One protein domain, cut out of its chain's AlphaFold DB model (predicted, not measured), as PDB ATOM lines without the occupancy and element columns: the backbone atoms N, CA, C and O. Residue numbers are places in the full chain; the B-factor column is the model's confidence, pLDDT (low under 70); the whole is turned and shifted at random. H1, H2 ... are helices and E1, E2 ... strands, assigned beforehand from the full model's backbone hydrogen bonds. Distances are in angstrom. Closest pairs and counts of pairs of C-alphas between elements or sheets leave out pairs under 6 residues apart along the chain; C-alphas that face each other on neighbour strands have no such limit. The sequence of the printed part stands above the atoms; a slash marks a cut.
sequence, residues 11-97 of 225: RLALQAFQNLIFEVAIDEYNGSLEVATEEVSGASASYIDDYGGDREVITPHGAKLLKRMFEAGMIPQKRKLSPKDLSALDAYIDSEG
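AT A GLANCE: This is residues 11 to 97 of the 225 residues of an uncharacterized protein of Tropicimonas sp. IMCC6043 (UniProt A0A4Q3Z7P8). A small body of helices has H3 at its core, between H1, which crosses it on one side, and H4, which folds back on the other; the short helix H2 packs on both H1 and H3. A two-stranded hairpin, E1 and E2, reaches away from the beginning of H3 to one end of the long axis, and the loop of residues 72 to 86 makes the other end, where residues 78 to 83 stick out. The printed part has 87 residues, with four named helices and two named strands in the order H1, H2, E1, E2, H3, H4; the sheet, in the order E1 - E2, is antiparallel. The class is mixed, helices and strands. The whole is compact, with a radius of gyration of the C-alphas of 13.8 A and spans of 41 by 32 by 27 A.

IN THESE COORDINATES: H1, residues 11 to 25, begins at C-alpha 11 at (133.144, 155.960, 102.486) and is 20.8 A long. H2 is residues 37 to 40, 5.3 A. E1, residues 44 to 48, measures 13.8 A and E2, residues 54 to 58, 13.6 A. H3, residues 60 to 71, begins at C-alpha 60 at (145.560, 161.994, 90.726) and is 16.8 A long. H4, residues 87 to 94, is 10.4 A long and ends at C-alpha 94 at (152.130, 165.100, 92.327).

HOW THE PARTS SIT: H1 touches H2 with residues 21 to 25 alone; the closest C-alphas are those of Ile 21 and Val 40, 5.7 A apart. H1 and H3 are close but not clearly touching, about perpendicular at 76 degrees, with the C-alphas of Phe 17 and Leu 66 closest at 6.7 A. H1 and E2 are near each other, with 5 pairs of C-alphas within 10 A. H2 touches H3 at residues 61 to 65 of H3 alone, closest at the C-alphas of Val 40 and Gly 62, 7.2 A. The hairpin E1 and E2 is antiparallel at 152 degrees; N 45 and O 57 are 2.9 A apart and N 55 and O 47 are 2.8 A apart, within hydrogen-bond range. H3 and H4 form a helical hairpin: they touch, closest at the C-alphas of Pro 60 and Ile 93, 4.6 A, at a steep tilt of 42 degrees, opposite ways. H4 is apart from H1, H2, E1 and E2. Every O i to N i+4 pair is within hydrogen-bond range in H1 and H4, and 7 of 8 are in H3; H2 is too short for such a pair.

THE WHOLE: The two C-alphas farthest apart are those of Gly 52 and Leu 81, 40.9 A. The printed part has no cut. The links H1 to H2, 11 residues, and H3 to H4, 15 residues, are long; the other three are tight. The mean pLDDT of the printed part is 83.3, and residues 78 to 83, which stand free, are under 70.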
ATOM      1  N   ARG A  11     134.446 156.096 103.148       83.00
ATOM      2  CA  ARG A  11     133.144 155.960 102.486       83.00
ATOM      3  C   ARG A  11     132.400 157.293 102.326       83.00
ATOM      4  O   ARG A  11     131.744 157.476 101.315       83.00
ATOM      5  N   LEU A  12     132.486 158.201 103.301       84.06
ATOM      6  CA  LEU A  12     131.799 159.499 103.230       84.06
ATOM      7  C   LEU A  12     132.480 160.442 102.235       84.06
ATOM      8  O   LEU A  12     131.789 161.138 101.505       84.06
ATOM      9  N   ALA A  13     133.816 160.434 102.187       83.69
ATOM     10  CA  ALA A  13     134.564 161.185 101.178       83.69
ATOM     11  C   ALA A  13     134.234 160.688  99.766       83.69
ATOM     12  O   ALA A  13     133.928 161.493  98.897       83.69
ATOM     13  N   LEU A  14     134.243 159.365  99.568       84.75
ATOM     14  CA  LEU A  14     133.928 158.755  98.277       84.75
ATOM     15  C   LEU A  14     132.491 159.060  97.843       84.75
ATOM     16  O   LEU A  14     132.275 159.432  96.702       84.75
ATOM     17  N   GLN A  15     131.525 158.956  98.759       87.56
ATOM     18  CA  GLN A  15     130.126 159.252  98.457       87.56
ATOM     19  C   GLN A  15     129.923 160.727  98.084       87.56
ATOM     20  O   GLN A  15     129.251 161.017  97.104       87.56
ATOM     21  N   ALA A  16     130.521 161.663  98.832       87.62
ATOM     22  CA  ALA A  16     130.445 163.086  98.500       87.62
ATOM     23  C   ALA A  16     131.088 163.389  97.137       87.62
ATOM     24  O   ALA A  16     130.554 164.172  96.361       87.62
ATOM     25  N   PHE A  17     132.217 162.742  96.844       89.38
ATOM     26  CA  PHE A  17     132.919 162.861  95.572       89.38
ATOM     27  C   PHE A  17     132.088 162.314  94.401       89.38
ATOM     28  O   PHE A  17     131.889 163.017  93.420       89.38
ATOM     29  N   GLN A  18     131.540 161.103  94.525       88.62
ATOM     30  CA  GLN A  18     130.681 160.489  93.506       88.62
ATOM     31  C   GLN A  18     129.404 161.300  93.259       88.62
ATOM     32  O   GLN A  18     129.008 161.463  92.110       88.62
ATOM     33  N   ASN A  19     128.782 161.839  94.315       89.62
ATOM     34  CA  ASN A  19     127.612 162.704  94.173       89.62
ATOM     35  C   ASN A  19     127.947 163.966  93.374       89.62
ATOM     36  O   ASN A  19     127.220 164.291  92.448       89.62
ATOM     37  N   LEU A  20     129.070 164.627  93.680       88.88
ATOM     38  CA  LEU A  20     129.519 165.798  92.923       88.88
ATOM     39  C   LEU A  20     129.763 165.457  91.447       88.88
ATOM     40  O   LEU A  20     129.308 166.184  90.571       88.88
ATOM     41  N   ILE A  21     130.460 164.348  91.175       88.38
ATOM     42  CA  ILE A  21     130.695 163.864  89.807       88.38
ATOM     43  C   ILE A  21     129.367 163.671  89.072       88.38
ATOM     44  O   ILE A  21     129.218 164.122  87.940       88.38
ATOM     45  N   PHE A  22     128.405 163.013  89.720       87.62
ATOM     46  CA  PHE A  22     127.098 162.736  89.141       87.62
ATOM     47  C   PHE A  22     126.306 164.021  88.874       87.62
ATOM     48  O   PHE A  22     125.847 164.210  87.754       87.62
ATOM     49  N   GLU A  23     126.204 164.918  89.858       88.00
ATOM     50  CA  GLU A  23     125.473 166.190  89.766       88.00
ATOM     51  C   GLU A  23     126.036 167.108  88.670       88.00
ATOM     52  O   GLU A  23     125.271 167.713  87.920       88.00
ATOM     53  N   VAL A  24     127.364 167.185  88.527       87.25
ATOM     54  CA  VAL A  24     128.008 167.959  87.450       87.25
ATOM     55  C   VAL A  24     127.791 167.295  86.087       87.25
ATOM     56  O   VAL A  24     127.583 167.990  85.096       87.25
ATOM     57  N   ALA A  25     127.814 165.960  86.010       84.56
ATOM     58  CA  ALA A  25     127.609 165.236  84.754       84.56
ATOM     59  C   ALA A  25     126.189 165.391  84.185       84.56
ATOM     60  O   ALA A  25     126.009 165.292  82.971       84.56
ATOM     61  N   ILE A  26     125.193 165.634  85.042       86.25
ATOM     62  CA  ILE A  26     123.794 165.854  84.646       86.25
ATOM     63  C   ILE A  26     123.392 167.337  84.614       86.25
ATOM     64  O   ILE A  26     122.217 167.626  84.416       86.25
ATOM     65  N   ASP A  27     124.347 168.260  84.789       82.25
ATOM     66  CA  ASP A  27     124.117 169.717  84.828       82.25
ATOM     67  C   ASP A  27     123.120 170.166  85.923       82.25
ATOM     68  O   ASP A  27     122.423 171.171  85.798       82.25
ATOM     69  N   GLU A  28     123.037 169.415  87.028       83.81
ATOM     70  CA  GLU A  28     122.176 169.733  88.184       83.81
ATOM     71  C   GLU A  28     122.964 170.300  89.375       83.81
ATOM     72  O   GLU A  28     122.389 170.634  90.416       83.81
ATOM     73  N   TYR A  29     124.286 170.429  89.248       82.50
ATOM     74  CA  TYR A  29     125.123 170.942  90.323       82.50
ATOM     75  C   TYR A  29     124.899 172.445  90.558       82.50
ATOM     76  O   TYR A  29     125.169 173.280  89.699       82.50
ATOM     77  N   ASN A  30     124.463 172.802  91.769       76.38
ATOM     78  CA  ASN A  30     124.192 174.184  92.192       76.38
ATOM     79  C   ASN A  30     124.989 174.611  93.440       76.38
ATOM     80  O   ASN A  30     124.615 175.558  94.138       76.38
ATOM     81  N   GLY A  31     126.060 173.880  93.761       78.31
ATOM     82  CA  GLY A  31     126.855 174.128  94.956       78.31
ATOM     83  C   GLY A  31     127.787 175.338  94.835       78.31
ATOM     84  O   GLY A  31     127.946 175.951  93.785       78.31
ATOM     85  N   SER A  32     128.427 175.691  95.951       76.56
ATOM     86  CA  SER A  32     129.279 176.883  96.062       76.56
ATOM     87  C   SER A  32     130.698 176.717  95.502       76.56
ATOM     88  O   SER A  32     131.486 177.655  95.581       76.56
ATOM     89  N   LEU A  33     131.069 175.522  95.035       84.00
ATOM     90  CA  LEU A  33     132.379 175.251  94.446       84.00
ATOM     91  C   LEU A  33     132.236 175.265  92.926       84.00
ATOM     92  O   LEU A  33     131.544 174.420  92.383       84.00
ATOM     93  N   GLU A  34     132.906 176.173  92.226       83.75
ATOM     94  CA  GLU A  34     132.915 176.134  90.758       83.75
ATOM     95  C   GLU A  34     133.665 174.886  90.274       83.75
ATOM     96  O   GLU A  34     134.865 174.741  90.524       83.75
ATOM     97  N   VAL A  35     132.958 173.974  89.606       84.56
ATOM     98  CA  VAL A  35     133.512 172.730  89.057       84.56
ATOM     99  C   VAL A  35     133.124 172.645  87.589       84.56
ATOM    100  O   VAL A  35     131.941 172.643  87.256       84.56
ATOM    101  N   ALA A  36     134.119 172.581  86.708       83.31
ATOM    102  CA  ALA A  36     133.878 172.394  85.281       83.31
ATOM    103  C   ALA A  36     133.674 170.906  84.955       83.31
ATOM    104  O   ALA A  36     134.288 170.036  85.575       83.31
ATOM    105  N   THR A  37     132.879 170.599  83.928       81.56
ATOM    106  CA  THR A  37     132.658 169.217  83.457       81.56
ATOM    107  C   THR A  37     133.972 168.509  83.105       81.56
ATOM    108  O   THR A  37     134.128 167.313  83.345       81.56
ATOM    109  N   GLU A  38     134.955 169.252  82.591       83.06
ATOM    110  CA  GLU A  38     136.295 168.742  82.275       83.06
ATOM    111  C   GLU A  38     137.072 168.283  83.516       83.06
ATOM    112  O   GLU A  38     137.837 167.331  83.417       83.06
ATOM    113  N   GLU A  39     136.853 168.901  84.682       80.31
ATOM    114  CA  GLU A  39     137.508 168.509  85.943       80.31
ATOM    115  C   GLU A  39     136.934 167.214  86.527       80.31
ATOM    116  O   GLU A  39     137.593 166.505  87.290       80.31
ATOM    117  N   VAL A  40     135.680 166.919  86.192       85.94
ATOM    118  CA  VAL A  40     134.994 165.684  86.577       85.94
ATOM    119  C   VAL A  40     135.360 164.543  85.628       85.94
ATOM    120  O   VAL A  40     135.457 163.382  86.035       85.94
ATOM    121  N   SER A  41     135.628 164.874  84.366       83.50
ATOM    122  CA  SER A  41     136.075 163.921  83.361       83.50
ATOM    123  C   SER A  41     137.442 163.332  83.734       83.50
ATOM    124  O   SER A  41     138.446 164.031  83.843       83.50
ATOM    125  N   GLY A  42     137.495 162.018  83.970       83.19
ATOM    126  CA  GLY A  42     138.724 161.330  84.388       83.19
ATOM    127  C   GLY A  42     139.100 161.523  85.863       83.19
ATOM    128  O   GLY A  42     140.204 161.151  86.268       83.19
ATOM    129  N   ALA A  43     138.201 162.072  86.685       87.38
ATOM    130  CA  ALA A  43     138.396 162.196  88.129       87.38
ATOM    131  C   ALA A  43     138.356 160.830  88.851       87.38
ATOM    132  O   ALA A  43     138.999 160.644  89.890       87.38
ATOM    133  N   SER A  44     137.668 159.843  88.273       87.44
ATOM    134  CA  SER A  44     137.718 158.445  88.698       87.44
ATOM    135  C   SER A  44     138.055 157.503  87.541       87.44
ATOM    136  O   SER A  44     137.944 157.851  86.365       87.44
ATOM    137  N   ALA A  45     138.527 156.311  87.893       84.81
ATOM    138  CA  ALA A  45     138.745 155.201  86.981       84.81
ATOM    139  C   ALA A  45     138.209 153.918  87.622       84.81
ATOM    140  O   ALA A  45     138.384 153.707  88.824       84.81
ATOM    141  N   SER A  46     137.574 153.062  86.829       84.75
ATOM    142  CA  SER A  46     137.145 151.732  87.256       84.75
ATOM    143  C   SER A  46     138.099 150.657  86.742       84.75
ATOM    144  O   SER A  46     138.693 150.782  85.669       84.75
ATOM    145  N   TYR A  47     138.268 149.594  87.521       81.75
ATOM    146  CA  TYR A  47     138.957 148.382  87.096       81.75
ATOM    147  C   TYR A  47     138.318 147.156  87.747       81.75
ATOM    148  O   TYR A  47     137.771 147.230  88.846       81.75
ATOM    149  N   ILE A  48     138.415 146.014  87.073       82.88
ATOM    150  CA  ILE A  48     137.959 144.730  87.605       82.88
ATOM    151  C   ILE A  48     139.102 144.134  88.432       82.88
ATOM    152  O   ILE A  48     140.218 144.005  87.928       82.88
ATOM    153  N   ASP A  49     138.848 143.811  89.699       79.81
ATOM    154  CA  ASP A  49     139.826 143.129  90.549       79.81
ATOM    155  C   ASP A  49     139.945 141.629  90.216       79.81
ATOM    156  O   ASP A  49     139.139 141.068  89.471       79.81
ATOM    157  N   ASP A  50     140.951 140.959  90.785       79.69
ATOM    158  CA  ASP A  50     141.229 139.533  90.538       79.69
ATOM    159  C   ASP A  50     140.058 138.599  90.913       79.69
ATOM    160  O   ASP A  50     140.037 137.428  90.532       79.69
ATOM    161  N   TYR A  51     139.069 139.107  91.654       83.38
ATOM    162  CA  TYR A  51     137.863 138.388  92.058       83.38
ATOM    163  C   TYR A  51     136.637 138.753  91.207       83.38
ATOM    164  O   TYR A  51     135.523 138.331  91.525       83.38
ATOM    165  N   GLY A  52     136.821 139.520  90.130       79.94
ATOM    166  CA  GLY A  52     135.740 139.969  89.255       79.94
ATOM    167  C   GLY A  52     134.911 141.119  89.834       79.94
ATOM    168  O   GLY A  52     133.841 141.419  89.308       79.94
ATOM    169  N   GLY A  53     135.361 141.741  90.926       80.00
ATOM    170  CA  GLY A  53     134.695 142.883  91.539       80.00
ATOM    171  C   GLY A  53     135.065 144.184  90.838       80.00
ATOM    172  O   GLY A  53     136.245 144.482  90.668       80.00
ATOM    173  N   ASP A  54     134.064 144.984  90.473       81.38
ATOM    174  CA  ASP A  54     134.294 146.335  89.962       81.38
ATOM    175  C   ASP A  54     134.789 147.253  91.095       81.38
ATOM    176  O   ASP A  54     134.187 147.341  92.176       81.38
ATOM    177  N   ARG A  55     135.933 147.896  90.872       80.19
ATOM    178  CA  ARG A  55     136.602 148.787  91.817       80.19
ATOM    179  C   ARG A  55     136.779 150.150  91.186       80.19
ATOM    180  O   ARG A  55     137.529 150.314  90.233       80.19
ATOM    181  N   GLU A  56     136.176 151.151  91.811       81.88
ATOM    182  CA  GLU A  56     136.416 152.543  91.467       81.88
ATOM    183  C   GLU A  56     137.568 153.125  92.299       81.88
ATOM    184  O   GLU A  56     137.637 152.962  93.527       81.88
ATOM    185  N   VAL A  57     138.481 153.822  91.627       84.56
ATOM    186  CA  VAL A  57     139.586 154.571  92.226       84.56
ATOM    187  C   VAL A  57     139.540 156.028  91.801       84.56
ATOM    188  O   VAL A  57     139.206 156.359  90.669       84.56
ATOM    189  N   ILE A  58     139.910 156.907  92.727       88.12
ATOM    190  CA  ILE A  58     140.094 158.334  92.460       88.12
ATOM    191  C   ILE A  58     141.464 158.494  91.807       88.12
ATOM    192  O   ILE A  58     142.448 158.013  92.365       88.12
ATOM    193  N   THR A  59     141.532 159.149  90.651       88.88
ATOM    194  CA  THR A  59     142.794 159.406  89.942       88.88
ATOM    195  C   THR A  59     143.572 160.552  90.605       88.88
ATOM    196  O   THR A  59     142.999 161.296  91.403       88.88
ATOM    197  N   PRO A  60     144.858 160.786  90.277       89.88
ATOM    198  CA  PRO A  60     145.560 161.994  90.726       89.88
ATOM    199  C   PRO A  60     144.852 163.291  90.303       89.88
ATOM    200  O   PRO A  60     144.876 164.281  91.032       89.88
ATOM    201  N   HIS A  61     144.165 163.270  89.155       88.62
ATOM    202  CA  HIS A  61     143.316 164.371  88.707       88.62
ATOM    203  C   HIS A  61     142.117 164.561  89.646       88.62
ATOM    204  O   HIS A  61     141.923 165.645  90.194       88.62
ATOM    205  N   GLY A  62     141.382 163.488  89.949       89.44
ATOM    206  CA  GLY A  62     140.284 163.530  90.916       89.44
ATOM    207  C   GLY A  62     140.727 163.856  92.341       89.44
ATOM    208  O   GLY A  62     139.972 164.450  93.105       89.44
ATOM    209  N   ALA A  63     141.969 163.546  92.709       90.69
ATOM    210  CA  ALA A  63     142.535 163.913  94.000       90.69
ATOM    211  C   ALA A  63     142.669 165.438  94.167       90.69
ATOM    212  O   ALA A  63     142.466 165.938  95.276       90.69
ATOM    213  N   LYS A  64     142.911 166.189  93.078       90.56
ATOM    214  CA  LYS A  64     142.879 167.666  93.084       90.56
ATOM    215  C   LYS A  64     141.478 168.180  93.413       90.56
ATOM    216  O   LYS A  64     141.327 169.048  94.273       90.56
ATOM    217  N   LEU A  65     140.453 167.602  92.783       90.19
ATOM    218  CA  LEU A  65     139.056 167.935  93.064       90.19
ATOM    219  C   LEU A  65     138.684 167.577  94.509       90.19
ATOM    220  O   LEU A  65     138.116 168.393  95.230       90.19
ATOM    221  N   LEU A  66     139.094 166.396  94.973       89.56
ATOM    222  CA  LEU A  66     138.875 165.938  96.341       89.56
ATOM    223  C   LEU A  66     139.502 166.889  97.380       89.56
ATOM    224  O   LEU A  66     138.878 167.170  98.406       89.56
ATOM    225  N   LYS A  67     140.706 167.412  97.110       89.44
ATOM    226  CA  LYS A  67     141.361 168.428  97.947       89.44
ATOM    227  C   LYS A  67     140.535 169.717  98.008       89.44
ATOM    228  O   LYS A  67     140.238 170.193  99.101       89.44
ATOM    229  N   ARG A  68     140.077 170.225  96.859       89.75
ATOM    230  CA  ARG A  68     139.234 171.434  96.781       89.75
ATOM    231  C   ARG A  68     137.901 171.265  97.512       89.75
ATOM    232  O   ARG A  68     137.518 172.138  98.285       89.75
ATOM    233  N   MET A  69     137.224 170.127  97.346       87.94
ATOM    234  CA  MET A  69     135.990 169.805  98.082       87.94
ATOM    235  C   MET A  69     136.207 169.812  99.599       87.94
ATOM    236  O   MET A  69     135.349 170.247 100.369       87.94
ATOM    237  N   PHE A  70     137.353 169.295 100.040       86.69
ATOM    238  CA  PHE A  70     137.705 169.254 101.448       86.69
ATOM    239  C   PHE A  70     137.973 170.644 102.033       86.69
ATOM    240  O   PHE A  70     137.483 170.944 103.126       86.69
ATOM    241  N   GLU A  71     138.718 171.478 101.308       85.50
ATOM    242  CA  GLU A  71     139.014 172.871 101.663       85.50
ATOM    243  C   GLU A  71     137.749 173.741 101.652       85.50
ATOM    244  O   GLU A  71     137.556 174.551 102.556       85.50
ATOM    245  N   ALA A  72     136.828 173.491 100.716       85.81
ATOM    246  CA  ALA A  72     135.508 174.119 100.650       85.81
ATOM    247  C   ALA A  72     134.528 173.628 101.738       85.81
ATOM    248  O   ALA A  72     133.403 174.113 101.830       85.81
ATOM    249  N   GLY A  73     134.918 172.648 102.563       84.81
ATOM    250  CA  GLY A  73     134.077 172.123 103.640       84.81
ATOM    251  C   GLY A  73     132.897 171.264 103.171       84.81
ATOM    252  O   GLY A  73     132.007 170.976 103.970       84.81
ATOM    253  N   MET A  74     132.895 170.815 101.912       84.00
ATOM    254  CA  MET A  74     131.836 169.972 101.339       84.00
ATOM    255  C   MET A  74     131.885 168.524 101.847       84.00
ATOM    256  O   MET A  74     130.908 167.785 101.743       84.00
ATOM    257  N   ILE A  75     133.020 168.099 102.408       83.88
ATOM    258  CA  ILE A  75     133.205 166.745 102.938       83.88
ATOM    259  C   ILE A  75     132.913 166.731 104.450       83.88
ATOM    260  O   ILE A  75     133.581 167.451 105.197       83.88
ATOM    261  N   PRO A  76     131.989 165.879 104.944       78.56
ATOM    262  CA  PRO A  76     131.681 165.785 106.370       78.56
ATOM    263  C   PRO A  76     132.903 165.392 107.214       78.56
ATOM    264  O   PRO A  76     133.479 164.312 107.049       78.56
ATOM    265  N   GLN A  77     133.276 166.250 108.166       74.62
ATOM    266  CA  GLN A  77     134.427 166.060 109.055       74.62
ATOM    267  C   GLN A  77     133.983 165.792 110.494       74.62
ATOM    268  O   GLN A  77     133.023 166.387 110.984       74.62
ATOM    269  N   LYS A  78     134.719 164.932 111.211       68.31
ATOM    270  CA  LYS A  78     134.457 164.664 112.638       68.31
ATOM    271  C   LYS A  78     134.764 165.866 113.544       68.31
ATOM    272  O   LYS A  78     134.144 165.991 114.595       68.31
ATOM    273  N   ARG A  79     135.725 166.720 113.172       67.06
ATOM    274  CA  ARG A  79     136.124 167.935 113.904       67.06
ATOM    275  C   ARG A  79     136.359 169.075 112.907       67.06
ATOM    276  O   ARG A  79     137.094 168.895 111.945       67.06
ATOM    277  N   LYS A  80     135.745 170.242 113.139       60.12
ATOM    278  CA  LYS A  80     135.803 171.408 112.229       60.12
ATOM    279  C   LYS A  80     137.173 172.119 112.174       60.12
ATOM    280  O   LYS A  80     137.372 172.919 111.272       60.12
ATOM    281  N   LEU A  81     138.093 171.867 113.116       54.66
ATOM    282  CA  LEU A  81     139.227 172.768 113.423       54.66
ATOM    283  C   LEU A  81     140.600 172.090 113.639       54.66
ATOM    284  O   LEU A  81     141.538 172.758 114.062       54.66
ATOM    285  N   SER A  82     140.761 170.788 113.389       52.53
ATOM    286  CA  SER A  82     142.090 170.152 113.458       52.53
ATOM    287  C   SER A  82     142.979 170.636 112.298       52.53
ATOM    288  O   SER A  82     142.469 170.758 111.186       52.53
ATOM    289  N   PRO A  83     144.285 170.907 112.508       54.66
ATOM    290  CA  PRO A  83     145.247 171.058 111.419       54.66
ATOM    291  C   PRO A  83     145.300 169.741 110.649       54.66
ATOM    292  O   PRO A  83     145.528 168.684 111.241       54.66
ATOM    293  N   LYS A  84     145.015 169.785 109.350       71.94
ATOM    294  CA  LYS A  84     144.821 168.572 108.554       71.94
ATOM    295  C   LYS A  84     146.034 168.404 107.666       71.94
ATOM    296  O   LYS A  84     146.192 169.128 106.693       71.94
ATOM    297  N   ASP A  85     146.904 167.485 108.054       80.88
ATOM    298  CA  ASP A  85     148.035 167.087 107.229       80.88
ATOM    299  C   ASP A  85     147.515 166.401 105.955       80.88
ATOM    300  O   ASP A  85     146.967 165.298 106.004       80.88
ATOM    301  N   LEU A  86     147.638 167.096 104.826       85.25
ATOM    302  CA  LEU A  86     147.255 166.615 103.498       85.25
ATOM    303  C   LEU A  86     148.463 166.139 102.681       85.25
ATOM    304  O   LEU A  86     148.306 165.844 101.501       85.25
ATOM    305  N   SER A  87     149.645 166.002 103.291       85.94
ATOM    306  CA  SER A  87     150.883 165.624 102.593       85.94
ATOM    307  C   SER A  87     150.753 164.339 101.769       85.94
ATOM    308  O   SER A  87     151.276 164.257 100.661       85.94
ATOM    309  N   ALA A  88     150.003 163.346 102.258       84.88
ATOM    310  CA  ALA A  88     149.739 162.111 101.518       84.88
ATOM    311  C   ALA A  88     148.861 162.328 100.270       84.88
ATOM    312  O   ALA A  88     149.058 161.654  99.259       84.88
ATOM    313  N   LEU A  89     147.889 163.245 100.338       86.62
ATOM    314  CA  LEU A  89     147.048 163.617  99.200       86.62
ATOM    315  C   LEU A  89     147.856 164.419  98.176       86.62
ATOM    316  O   LEU A  89     147.762 164.134  96.987       86.62
ATOM    317  N   ASP A  90     148.692 165.346  98.642       89.75
ATOM    318  CA  ASP A  90     149.578 166.149  97.794       89.75
ATOM    319  C   ASP A  90     150.599 165.274  97.063       89.75
ATOM    320  O   ASP A  90     150.696 165.331  95.841       89.75
ATOM    321  N   ALA A  91     151.249 164.344  97.768       88.81
ATOM    322  CA  ALA A  91     152.156 163.380  97.147       88.81
ATOM    323  C   ALA A  91     151.462 162.516  96.077       88.81
ATOM    324  O   ALA A  91     152.074 162.143  95.075       88.81
ATOM    325  N   TYR A  92     150.179 162.186  96.270       89.62
ATOM    326  CA  TYR A  92     149.409 161.446  95.273       89.62
ATOM    327  C   TYR A  92     149.050 162.310  94.058       89.62
ATOM    328  O   TYR A  92     149.183 161.841  92.926       89.62
ATOM    329  N   ILE A  93     148.660 163.567  94.272       90.88
ATOM    330  CA  ILE A  93     148.422 164.548  93.205       90.88
ATOM    331  C   ILE A  93     149.689 164.728  92.354       90.88
ATOM    332  O   ILE A  93     149.629 164.633  91.127       90.88
ATOM    333  N   ASP A  94     150.843 164.889  92.997       92.12
ATOM    334  CA  ASP A  94     152.130 165.100  92.327       92.12
ATOM    335  C   ASP A  94     152.622 163.853  91.576       92.12
ATOM    336  O   ASP A  94     153.419 163.942  90.638       92.12
ATOM    337  N   SER A  95     152.106 162.670  91.925       90.06
ATOM    338  CA  SER A  95     152.444 161.420  91.237       90.06
ATOM    339  C   SER A  95     151.876 161.318  89.813       90.06
ATOM    340  O   SER A  95     152.300 160.429  89.066       90.06
ATOM    341  N   GLU A  96     150.974 162.224  89.403       87.81
ATOM    342  CA  GLU A  96     150.273 162.202  88.109       87.81
ATOM    343  C   GLU A  96     151.225 162.031  86.917       87.81
ATOM    344  O   GLU A  96     151.024 161.147  86.079       87.81
ATOM    345  N   GLY A  97     152.297 162.827  86.865       87.94
ATOM    346  CA  GLY A  97     153.286 162.751  85.787       87.94
ATOM    347  C   GLY A  97     153.971 161.384  85.721       87.94
ATOM    348  O   GLY A  97     154.089 160.800  84.644       87.94
TER     349      GLY A  97